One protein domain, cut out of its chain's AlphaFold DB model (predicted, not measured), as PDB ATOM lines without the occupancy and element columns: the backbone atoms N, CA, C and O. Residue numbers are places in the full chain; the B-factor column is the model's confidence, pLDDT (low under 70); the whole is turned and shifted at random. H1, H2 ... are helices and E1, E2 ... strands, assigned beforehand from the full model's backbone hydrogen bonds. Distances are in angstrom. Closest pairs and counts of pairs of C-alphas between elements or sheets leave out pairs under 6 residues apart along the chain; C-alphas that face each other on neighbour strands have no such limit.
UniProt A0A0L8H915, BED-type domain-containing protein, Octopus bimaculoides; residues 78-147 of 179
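Overview. This is residues 78 to 147 of the 179 residues of the protein "BED-type domain-containing protein" of Octopus bimaculoides (UniProt A0A0L8H915). Two helices cover two small sheets: H1 is loosely over the long hairpin E1 and E2, and H2 is over the short parallel pair E3 and E4. The two sheets are set next to each other with E1 and E3 on the inner sides, and H1 and H2 meet across them at a steep angle. The printed part has 70 residues, with two named helices and four named strands in the order E1, E2, H1, E3, H2, E4; one sheet is E1 - E2, antiparallel, the other E3 - E4, parallel. The class is mixed, helices and strands. The whole is compact, with a radius of gyration of the C-alphas of 11.6 A, and only just elongated, spanning 34 by 22 by 19 A.

Along the chain. Find C-alpha 78 at (-162.679, 27.675, 98.542); from there E1, residues 78 to 84, runs 19.2 A. E2, residues 87 to 95, comes back over 24.0 A. Look next at C-alpha 102, at (-169.388, 26.729, 87.751), where H1, residues 102 to 115, begins its 19.9 A. E3 is residues 125 to 127, 6.6 A long, and H2 is residues 131 to 140, 14.6 A. E4, residues 144 to 146, 6.6 A long, ends with C-alpha 146 at (-175.172, 20.041, 100.631).

Arrangement. Start with the hairpin E1 and E2, whose directions stand at 162 degrees; N 82 and O 89 are 3.1 A apart and N 91 and O 80 3.0 A, within hydrogen-bond range. H1 is near E1, with 6 pairs of C-alphas within 10 A; its closest C-alphas with E2 are those of Glu 92 and Ser 112, at 7.6 A. H1 and H2 touch, closest at the C-alphas of Ser 102 and Ala 136, 4.4 A apart, at a steep tilt of 48 degrees, the same way. E1 and E3 are near each other, with 8 pairs of C-alphas within 10 A. E3 and E4 are parallel at 32 degrees, with N 145 and O 125 2.9 A apart, within hydrogen-bond range. E3, H2 and E4 form a strand-helix-strand unit, two parallel neighbour strands with a helix between, and its crossover is right-handed. The closest C-alphas of H2 and E4 are those of Val 137 and His 144, at 6.4 A. Among the pairs that stay apart are E2 and H2, and H1 and E4. In H1 and H2 every O i to N i+4 pair is within hydrogen-bond range.

Size, cuts and confidence. Look for the two C-alphas farthest apart at Asp 85 and Arg 99, 34.9 A. The printed part has no cut, and no link is long. Mean pLDDT of the printed part is 81.1; the model's confidence is low, under 70, at residues 78 to 87.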
ATOM      1  N   GLY A  78    -162.342  29.094  98.591       44.72
ATOM      2  CA  GLY A  78    -162.679  27.675  98.542       44.72
ATOM      3  C   GLY A  78    -161.763  26.931  99.507       44.72
ATOM      4  O   GLY A  78    -160.552  26.931  99.302       44.72
ATOM      5  N   VAL A  79    -162.323  26.337 100.564       49.41
ATOM      6  CA  VAL A  79    -161.573  25.490 101.500       49.41
ATOM      7  C   VAL A  79    -161.930  24.037 101.226       49.41
ATOM      8  O   VAL A  79    -163.104  23.668 101.279       49.41
ATOM      9  N   ILE A  80    -160.926  23.215 100.924       56.25
ATOM     10  CA  ILE A  80    -161.102  21.771 100.741       56.25
ATOM     11  C   ILE A  80    -160.687  21.079 102.037       56.25
ATOM     12  O   ILE A  80    -159.529  21.172 102.453       56.25
ATOM     13  N   TYR A  81    -161.639  20.388 102.658       51.72
ATOM     14  CA  TYR A  81    -161.415  19.574 103.848       51.72
ATOM     15  C   TYR A  81    -161.298  18.103 103.457       51.72
ATOM     16  O   TYR A  81    -162.101  17.599 102.670       51.72
ATOM     17  N   LEU A  82    -160.325  17.408 104.044       52.28
ATOM     18  CA  LEU A  82    -160.364  15.953 104.151       52.28
ATOM     19  C   LEU A  82    -160.707  15.584 105.586       52.28
ATOM     20  O   LEU A  82    -160.022  16.021 106.511       52.28
ATOM     21  N   GLN A  83    -161.729  14.748 105.743       47.81
ATOM     22  CA  GLN A  83    -162.025  14.101 107.010       47.81
ATOM     23  C   GLN A  83    -161.331  12.734 107.015       47.81
ATOM     24  O   GLN A  83    -161.709  11.837 106.262       47.81
ATOM     25  N   ALA A  84    -160.294  12.593 107.837       47.06
ATOM     26  CA  ALA A  84    -159.590  11.333 108.065       47.06
ATOM     27  C   ALA A  84    -159.525  11.079 109.576       47.06
ATOM     28  O   ALA A  84    -159.066  11.942 110.320       47.06
ATOM     29  N   ASP A  85    -160.025   9.926 110.029       46.50
ATOM     30  CA  ASP A  85    -159.898   9.434 111.411       46.50
ATOM     31  C   ASP A  85    -160.154  10.490 112.513       46.50
ATOM     32  O   ASP A  85    -159.370  10.630 113.446       46.50
ATOM     33  N   TYR A  86    -161.285  11.209 112.415       56.94
ATOM     34  CA  TYR A  86    -161.765  12.233 113.370       56.94
ATOM     35  C   TYR A  86    -160.997  13.565 113.408       56.94
ATOM     36  O   TYR A  86    -161.280  14.398 114.269       56.94
ATOM     37  N   PHE A  87    -160.088  13.808 112.463       56.62
ATOM     38  CA  PHE A  87    -159.426  15.102 112.310       56.62
ATOM     39  C   PHE A  87    -159.817  15.769 110.990       56.62
ATOM     40  O   PHE A  87    -159.803  15.142 109.927       56.62
ATOM     41  N   ASP A  88    -160.120  17.063 111.075       71.94
ATOM     42  CA  ASP A  88    -160.336  17.918 109.915       71.94
ATOM     43  C   ASP A  88    -159.006  18.549 109.509       71.94
ATOM     44  O   ASP A  88    -158.383  19.288 110.276       71.94
ATOM     45  N   VAL A  89    -158.565  18.263 108.285       76.12
ATOM     46  CA  VAL A  89    -157.359  18.872 107.721       76.12
ATOM     47  C   VAL A  89    -157.751  19.759 106.555       76.12
ATOM     48  O   VAL A  89    -158.355  19.307 105.579       76.12
ATOM     49  N   VAL A  90    -157.365  21.031 106.644       81.56
ATOM     50  CA  VAL A  90    -157.436  21.954 105.513       81.56
ATOM     51  C   VAL A  90    -156.318  21.601 104.544       81.56
ATOM     52  O   VAL A  90    -155.138  21.743 104.867       81.56
ATOM     53  N   LEU A  91    -156.691  21.159 103.347       79.06
ATOM     54  CA  LEU A  91    -155.731  20.932 102.276       79.06
ATOM     55  C   LEU A  91    -155.278  22.258 101.682       79.06
ATOM     56  O   LEU A  91    -154.089  22.563 101.609       79.06
ATOM     57  N   GLU A  92    -156.240  23.062 101.255       77.75
ATOM     58  CA  GLU A  92    -155.968  24.241 100.453       77.75
ATOM     59  C   GLU A  92    -157.003  25.331 100.712       77.75
ATOM     60  O   GLU A  92    -158.171  25.048 100.988       77.75
ATOM     61  N   CYS A  93    -156.544  26.577 100.619       80.12
ATOM     62  CA  CYS A  93    -157.360  27.778 100.631       80.12
ATOM     63  C   CYS A  93    -156.914  28.631  99.446       80.12
ATOM     64  O   CYS A  93    -155.825  29.207  99.472       80.12
ATOM     65  N   VAL A  94    -157.741  28.683  98.406       77.69
ATOM     66  CA  VAL A  94    -157.404  29.389  97.167       77.69
ATOM     67  C   VAL A  94    -158.128  30.725  97.120       77.69
ATOM     68  O   VAL A  94    -159.338  30.798  97.341       77.69
ATOM     69  N   HIS A  95    -157.377  31.779  96.805       77.56
ATOM     70  CA  HIS A  95    -157.946  33.067  96.436       77.56
ATOM     71  C   HIS A  95    -158.348  33.030  94.962       77.56
ATOM     72  O   HIS A  95    -157.503  32.875  94.082       77.56
ATOM     73  N   VAL A  96    -159.650  33.120  94.692       75.12
ATOM     74  CA  VAL A  96    -160.182  33.045  93.329       75.12
ATOM     75  C   VAL A  96    -160.420  34.464  92.819       75.12
ATOM     76  O   VAL A  96    -161.388  35.114  93.204       75.12
ATOM     77  N   VAL A  97    -159.514  34.941  91.961       73.00
ATOM     78  CA  VAL A  97    -159.605  36.265  91.311       73.00
ATOM     79  C   VAL A  97    -160.622  36.252  90.166       73.00
ATOM     80  O   VAL A  97    -161.248  37.266  89.853       73.00
ATOM     81  N   GLU A  98    -160.792  35.097  89.527       72.81
ATOM     82  CA  GLU A  98    -161.741  34.935  88.435       72.81
ATOM     83  C   GLU A  98    -163.194  34.919  88.912       72.81
ATOM     84  O   GLU A  98    -163.512  34.694  90.080       72.81
ATOM     85  N   ARG A  99    -164.124  35.103  87.967       75.25
ATOM     86  CA  ARG A  99    -165.547  34.963  88.270       75.25
ATOM     87  C   ARG A  99    -165.845  33.539  88.735       75.25
ATOM     88  O   ARG A  99    -165.424  32.565  88.117       75.25
ATOM     89  N   HIS A 100    -166.658  33.431  89.781       81.31
ATOM     90  CA  HIS A 100    -167.071  32.163  90.387       81.31
ATOM     91  C   HIS A 100    -168.127  31.413  89.554       81.31
ATOM     92  O   HIS A 100    -169.133  30.936  90.085       81.31
ATOM     93  N   TYR A 101    -167.943  31.335  88.236       86.62
ATOM     94  CA  TYR A 101    -168.757  30.483  87.380       86.62
ATOM     95  C   TYR A 101    -168.476  29.008  87.672       86.62
ATOM     96  O   TYR A 101    -167.391  28.634  88.115       86.62
ATOM     97  N   SER A 102    -169.468  28.156  87.421       87.25
ATOM     98  CA  SER A 102    -169.388  26.729  87.751       87.25
ATOM     99  C   SER A 102    -168.218  26.004  87.084       87.25
ATOM    100  O   SER A 102    -167.641  25.112  87.686       87.25
ATOM    101  N   ASN A 103    -167.850  26.399  85.864       90.06
ATOM    102  CA  ASN A 103    -166.720  25.827  85.129       90.06
ATOM    103  C   ASN A 103    -165.381  26.153  85.812       90.06
ATOM    104  O   ASN A 103    -164.573  25.256  86.021       90.06
ATOM    105  N   ASN A 104    -165.190  27.406  86.231       86.75
ATOM    106  CA  ASN A 104    -163.971  27.849  86.909       86.75
ATOM    107  C   ASN A 104    -163.805  27.130  88.257       86.75
ATOM    108  O   ASN A 104    -162.728  26.658  88.603       86.75
ATOM    109  N   VAL A 105    -164.905  26.986  89.001       89.69
ATOM    110  CA  VAL A 105    -164.919  26.245  90.271       89.69
ATOM    111  C   VAL A 105    -164.655  24.748  90.055       89.69
ATOM    112  O   VAL A 105    -163.908  24.136  90.814       89.69
ATOM    113  N   ALA A 106    -165.236  24.149  89.013       91.06
ATOM    114  CA  ALA A 106    -165.005  22.749  88.663       91.06
ATOM    115  C   ALA A 106    -163.532  22.476  88.320       91.06
ATOM    116  O   ALA A 106    -162.987  21.441  88.710       91.06
ATOM    117  N   GLU A 107    -162.889  23.396  87.600       89.56
ATOM    118  CA  GLU A 107    -161.469  23.304  87.263       89.56
ATOM    119  C   GLU A 107    -160.589  23.400  88.511       89.56
ATOM    120  O   GLU A 107    -159.721  22.549  88.699       89.56
ATOM    121  N   LEU A 108    -160.893  24.336  89.417       89.25
ATOM    122  CA  LEU A 108    -160.228  24.442  90.719       89.25
ATOM    123  C   LEU A 108    -160.316  23.137  91.515       89.25
ATOM    124  O   LEU A 108    -159.295  22.633  91.972       89.25
ATOM    125  N   TYR A 109    -161.506  22.539  91.632       89.69
ATOM    126  CA  TYR A 109    -161.648  21.256  92.323       89.69
ATOM    127  C   TYR A 109    -160.823  20.154  91.656       89.69
ATOM    128  O   TYR A 109    -160.092  19.445  92.341       89.69
ATOM    129  N   LYS A 110    -160.883  20.010  90.327       90.00
ATOM    130  CA  LYS A 110    -160.081  19.006  89.605       90.00
ATOM    131  C   LYS A 110    -158.585  19.192  89.839       90.00
ATOM    132  O   LYS A 110    -157.880  18.206  90.048       90.00
ATOM    133  N   GLN A 111    -158.126  20.438  89.805       86.19
ATOM    134  CA  GLN A 111    -156.726  20.785  89.977       86.19
ATOM    135  C   GLN A 111    -156.255  20.465  91.398       86.19
ATOM    136  O   GLN A 111    -155.322  19.682  91.548       86.19
ATOM    137  N   SER A 112    -156.968  20.919  92.433       86.50
ATOM    138  CA  SER A 112    -156.628  20.595  93.823       86.50
ATOM    139  C   SER A 112    -156.604  19.083  94.068       86.50
ATOM    140  O   SER A 112    -155.666  18.545  94.646       86.50
ATOM    141  N   VAL A 113    -157.602  18.345  93.581       86.56
ATOM    142  CA  VAL A 113    -157.658  16.885  93.755       86.56
ATOM    143  C   VAL A 113    -156.465  16.170  93.110       86.56
ATOM    144  O   VAL A 113    -155.951  15.192  93.666       86.56
ATOM    145  N   LYS A 114    -156.014  16.669  91.956       87.19
ATOM    146  CA  LYS A 114    -154.832  16.175  91.249       87.19
ATOM    147  C   LYS A 114    -153.541  16.530  91.988       87.19
ATOM    148  O   LYS A 114    -152.694  15.658  92.151       87.19
ATOM    149  N   ASP A 115    -153.412  17.763  92.468       84.38
ATOM    150  CA  ASP A 115    -152.204  18.265  93.136       84.38
ATOM    151  C   ASP A 115    -151.929  17.560  94.467       84.38
ATOM    152  O   ASP A 115    -150.778  17.389  94.871       84.38
ATOM    153  N   TRP A 116    -152.985  17.095  95.132       85.62
ATOM    154  CA  TRP A 116    -152.888  16.291  96.347       85.62
ATOM    155  C   TRP A 116    -152.793  14.777  96.090       85.62
ATOM    156  O   TRP A 116    -152.626  14.020  97.045       85.62
ATOM    157  N   ASP A 117    -152.894  14.330  94.833       86.81
ATOM    158  CA  ASP A 117    -152.943  12.914  94.437       86.81
ATOM    159  C   ASP A 117    -154.005  12.108  95.222       86.81
ATOM    160  O   ASP A 117    -153.776  11.027  95.778       86.81
ATOM    161  N   ILE A 118    -155.214  12.678  95.313       85.62
ATOM    162  CA  ILE A 118    -156.346  12.111  96.069       85.62
ATOM    163  C   ILE A 118    -157.551  11.761  95.194       85.62
ATOM    164  O   ILE A 118    -158.599  11.398  95.721       85.62
ATOM    165  N   THR A 119    -157.422  11.787  93.867       83.31
ATOM    166  CA  THR A 119    -158.527  11.550  92.915       83.31
ATOM    167  C   THR A 119    -159.334  10.284  93.189       83.31
ATOM    168  O   THR A 119    -160.546  10.277  93.017       83.31
ATOM    169  N   LYS A 120    -158.682   9.211  93.649       83.06
ATOM    170  CA  LYS A 120    -159.331   7.922  93.951       83.06
ATOM    171  C   LYS A 120    -159.769   7.769  95.414       83.06
ATOM    172  O   LYS A 120    -160.284   6.721  95.781       83.06
ATOM    173  N   LYS A 121    -159.507   8.772  96.254       85.00
ATOM    174  CA  LYS A 121    -159.759   8.745  97.703       85.00
ATOM    175  C   LYS A 121    -160.976   9.577  98.107       85.00
ATOM    176  O   LYS A 121    -161.444   9.455  99.233       85.00
ATOM    177  N   ILE A 122    -161.487  10.412  97.203       86.06
ATOM    178  CA  ILE A 122    -162.641  11.273  97.468       86.06
ATOM    179  C   ILE A 122    -163.921  10.470  97.298       86.06
ATOM    180  O   ILE A 122    -164.202   9.950  96.222       86.06
ATOM    181  N   GLN A 123    -164.705  10.404  98.369       85.12
ATOM    182  CA  GLN A 123    -166.025   9.777  98.355       85.12
ATOM    183  C   GLN A 123    -167.126  10.787  98.037       85.12
ATOM    184  O   GLN A 123    -168.079  10.471  97.332       85.12
ATOM    185  N   VAL A 124    -166.994  12.005  98.564       88.00
ATOM    186  CA  VAL A 124    -168.031  13.030  98.500       88.00
ATOM    187  C   VAL A 124    -167.422  14.421  98.565       88.00
ATOM    188  O   VAL A 124    -166.379  14.621  99.187       88.00
ATOM    189  N   LEU A 125    -168.096  15.384  97.942       89.19
ATOM    190  CA  LEU A 125    -167.788  16.799  98.064       89.19
ATOM    191  C   LEU A 125    -168.944  17.512  98.772       89.19
ATOM    192  O   LEU A 125    -170.106  17.345  98.394       89.19
ATOM    193  N   VAL A 126    -168.618  18.307  99.794       89.31
ATOM    194  CA  VAL A 126    -169.591  19.099 100.554       89.31
ATOM    195  C   VAL A 126    -169.423  20.574 100.208       89.31
ATOM    196  O   VAL A 126    -168.346  21.130 100.401       89.31
ATOM    197  N   THR A 127    -170.477  21.226  99.718       90.94
ATOM    198  CA  THR A 127    -170.460  22.675  99.427       90.94
ATOM    199  C   THR A 127    -171.735  23.345  99.918       90.94
ATOM    200  O   THR A 127    -172.716  22.669 100.234       90.94
ATOM    201  N   ASP A 128    -171.773  24.678  99.957       89.12
ATOM    202  CA  ASP A 128    -173.052  25.376 100.107       89.12
ATOM    203  C   ASP A 128    -173.999  25.109  98.912       89.12
ATOM    204  O   ASP A 128    -173.635  24.461  97.925       89.12
ATOM    205  N   ASN A 129    -175.244  25.577  99.035       87.94
ATOM    206  CA  ASN A 129    -176.308  25.347  98.054       87.94
ATOM    207  C   ASN A 129    -176.332  26.398  96.924       87.94
ATOM    208  O   ASN A 129    -177.358  26.603  96.270       87.94
ATOM    209  N   ALA A 130    -175.239  27.127  96.698       88.50
ATOM    210  CA  ALA A 130    -175.161  28.078  95.605       88.50
ATOM    211  C   ALA A 130    -175.159  27.344  94.256       88.50
ATOM    212  O   ALA A 130    -174.460  26.352  94.041       88.50
ATOM    213  N   ARG A 131    -175.953  27.860  93.308       89.94
ATOM    214  CA  ARG A 131    -176.178  27.237  91.989       89.94
ATOM    215  C   ARG A 131    -174.884  26.972  91.217       89.94
ATOM    216  O   ARG A 131    -174.783  25.974  90.513       89.94
ATOM    217  N   ASN A 132    -173.910  27.869  91.336       90.94
ATOM    218  CA  ASN A 132    -172.599  27.724  90.712       90.94
ATOM    219  C   ASN A 132    -171.798  26.560  91.314       90.94
ATOM    220  O   ASN A 132    -171.189  25.822  90.545       90.94
ATOM    221  N   LEU A 133    -171.838  26.352  92.635       91.88
ATOM    222  CA  LEU A 133    -171.149  25.232  93.284       91.88
ATOM    223  C   LEU A 133    -171.817  23.901  92.940       91.88
ATOM    224  O   LEU A 133    -171.141  22.996  92.465       91.88
ATOM    225  N   VAL A 134    -173.146  23.812  93.065       91.12
ATOM    226  CA  VAL A 134    -173.918  22.608  92.694       91.12
ATOM    227  C   VAL A 134    -173.623  22.201  91.244       91.12
ATOM    228  O   VAL A 134    -173.313  21.046  90.958       91.12
ATOM    229  N   SER A 135    -173.664  23.164  90.318       93.00
ATOM    230  CA  SER A 135    -173.332  22.930  88.909       93.00
ATOM    231  C   SER A 135    -171.879  22.469  88.727       93.00
ATOM    232  O   SER A 135    -171.631  21.545  87.957       93.00
ATOM    233  N   ALA A 136    -170.925  23.054  89.458       92.62
ATOM    234  CA  ALA A 136    -169.518  22.664  89.395       92.62
ATOM    235  C   ALA A 136    -169.295  21.210  89.841       92.62
ATOM    236  O   ALA A 136    -168.622  20.456  89.142       92.62
ATOM    237  N   VAL A 137    -169.891  20.796  90.967       91.69
ATOM    238  CA  VAL A 137    -169.756  19.419  91.479       91.69
ATOM    239  C   VAL A 137    -170.368  18.403  90.509       91.69
ATOM    240  O   VAL A 137    -169.761  17.372  90.215       91.69
ATOM    241  N   ASN A 138    -171.520  18.732  89.920       91.38
ATOM    242  CA  ASN A 138    -172.162  17.881  88.917       91.38
ATOM    243  C   ASN A 138    -171.320  17.730  87.638       91.38
ATOM    244  O   ASN A 138    -171.301  16.657  87.042       91.38
ATOM    245  N   GLN A 139    -170.589  18.772  87.223       92.94
ATOM    246  CA  GLN A 139    -169.710  18.721  86.044       92.94
ATOM    247  C   GLN A 139    -168.492  17.808  86.225       92.94
ATOM    248  O   GLN A 139    -167.947  17.300  85.245       92.94
ATOM    249  N   ILE A 140    -168.019  17.642  87.460       90.06
ATOM    250  CA  ILE A 140    -166.819  16.850  87.767       90.06
ATOM    251  C   ILE A 140    -167.145  15.418  88.199       90.06
ATOM    252  O   ILE A 140    -166.243  14.587  88.236       90.06
ATOM    253  N   GLY A 141    -168.421  15.120  88.459       87.75
ATOM    254  CA  GLY A 141    -168.918  13.764  88.687       87.75
ATOM    255  C   GLY A 141    -168.686  13.216  90.096       87.75
ATOM    256  O   GLY A 141    -168.825  12.012  90.301       87.75
ATOM    257  N   PHE A 142    -168.344  14.062  91.072       88.31
ATOM    258  CA  PHE A 142    -168.320  13.640  92.475       88.31
ATOM    259  C   PHE A 142    -169.740  13.542  93.035       88.31
ATOM    260  O   PHE A 142    -170.639  14.279  92.627       88.31
ATOM    261  N   VAL A 143    -169.930  12.670  94.028       90.25
ATOM    262  CA  VAL A 143    -171.143  12.702  94.852       90.25
ATOM    263  C   VAL A 143    -171.190  14.050  95.570       90.25
ATOM    264  O   VAL A 143    -170.204  14.464  96.183       90.25
ATOM    265  N   HIS A 144    -172.329  14.733  95.489       92.44
ATOM    266  CA  HIS A 144    -172.531  16.032  96.120       92.44
ATOM    267  C   HIS A 144    -173.393  15.903  97.374       92.44
ATOM    268  O   HIS A 144    -174.501  15.371  97.317       92.44
ATOM    269  N   ILE A 145    -172.904  16.428  98.496       91.00
ATOM    270  CA  ILE A 145    -173.702  16.658  99.702       91.00
ATOM    271  C   ILE A 145    -173.779  18.162  99.952       91.00
ATOM    272  O   ILE A 145    -172.789  18.888  99.893       91.00
ATOM    273  N   LEU A 146    -174.975  18.646 100.266       89.12
ATOM    274  CA  LEU A 146    -175.172  20.041 100.631       89.12
ATOM    275  C   LEU A 146    -174.706  20.289 102.064       89.12
ATOM    276  O   LEU A 146    -174.967  19.499 102.970       89.12
ATOM    277  N   CYS A 147    -174.082  21.439 102.286       89.44
ATOM    278  CA  CYS A 147    -173.730  21.902 103.614       89.44
ATOM    279  C   CYS A 147    -175.001  22.038 104.463       89.44
ATOM    280  O   CYS A 147    -175.889  22.856 104.176       89.44
TER     281      CYS A 147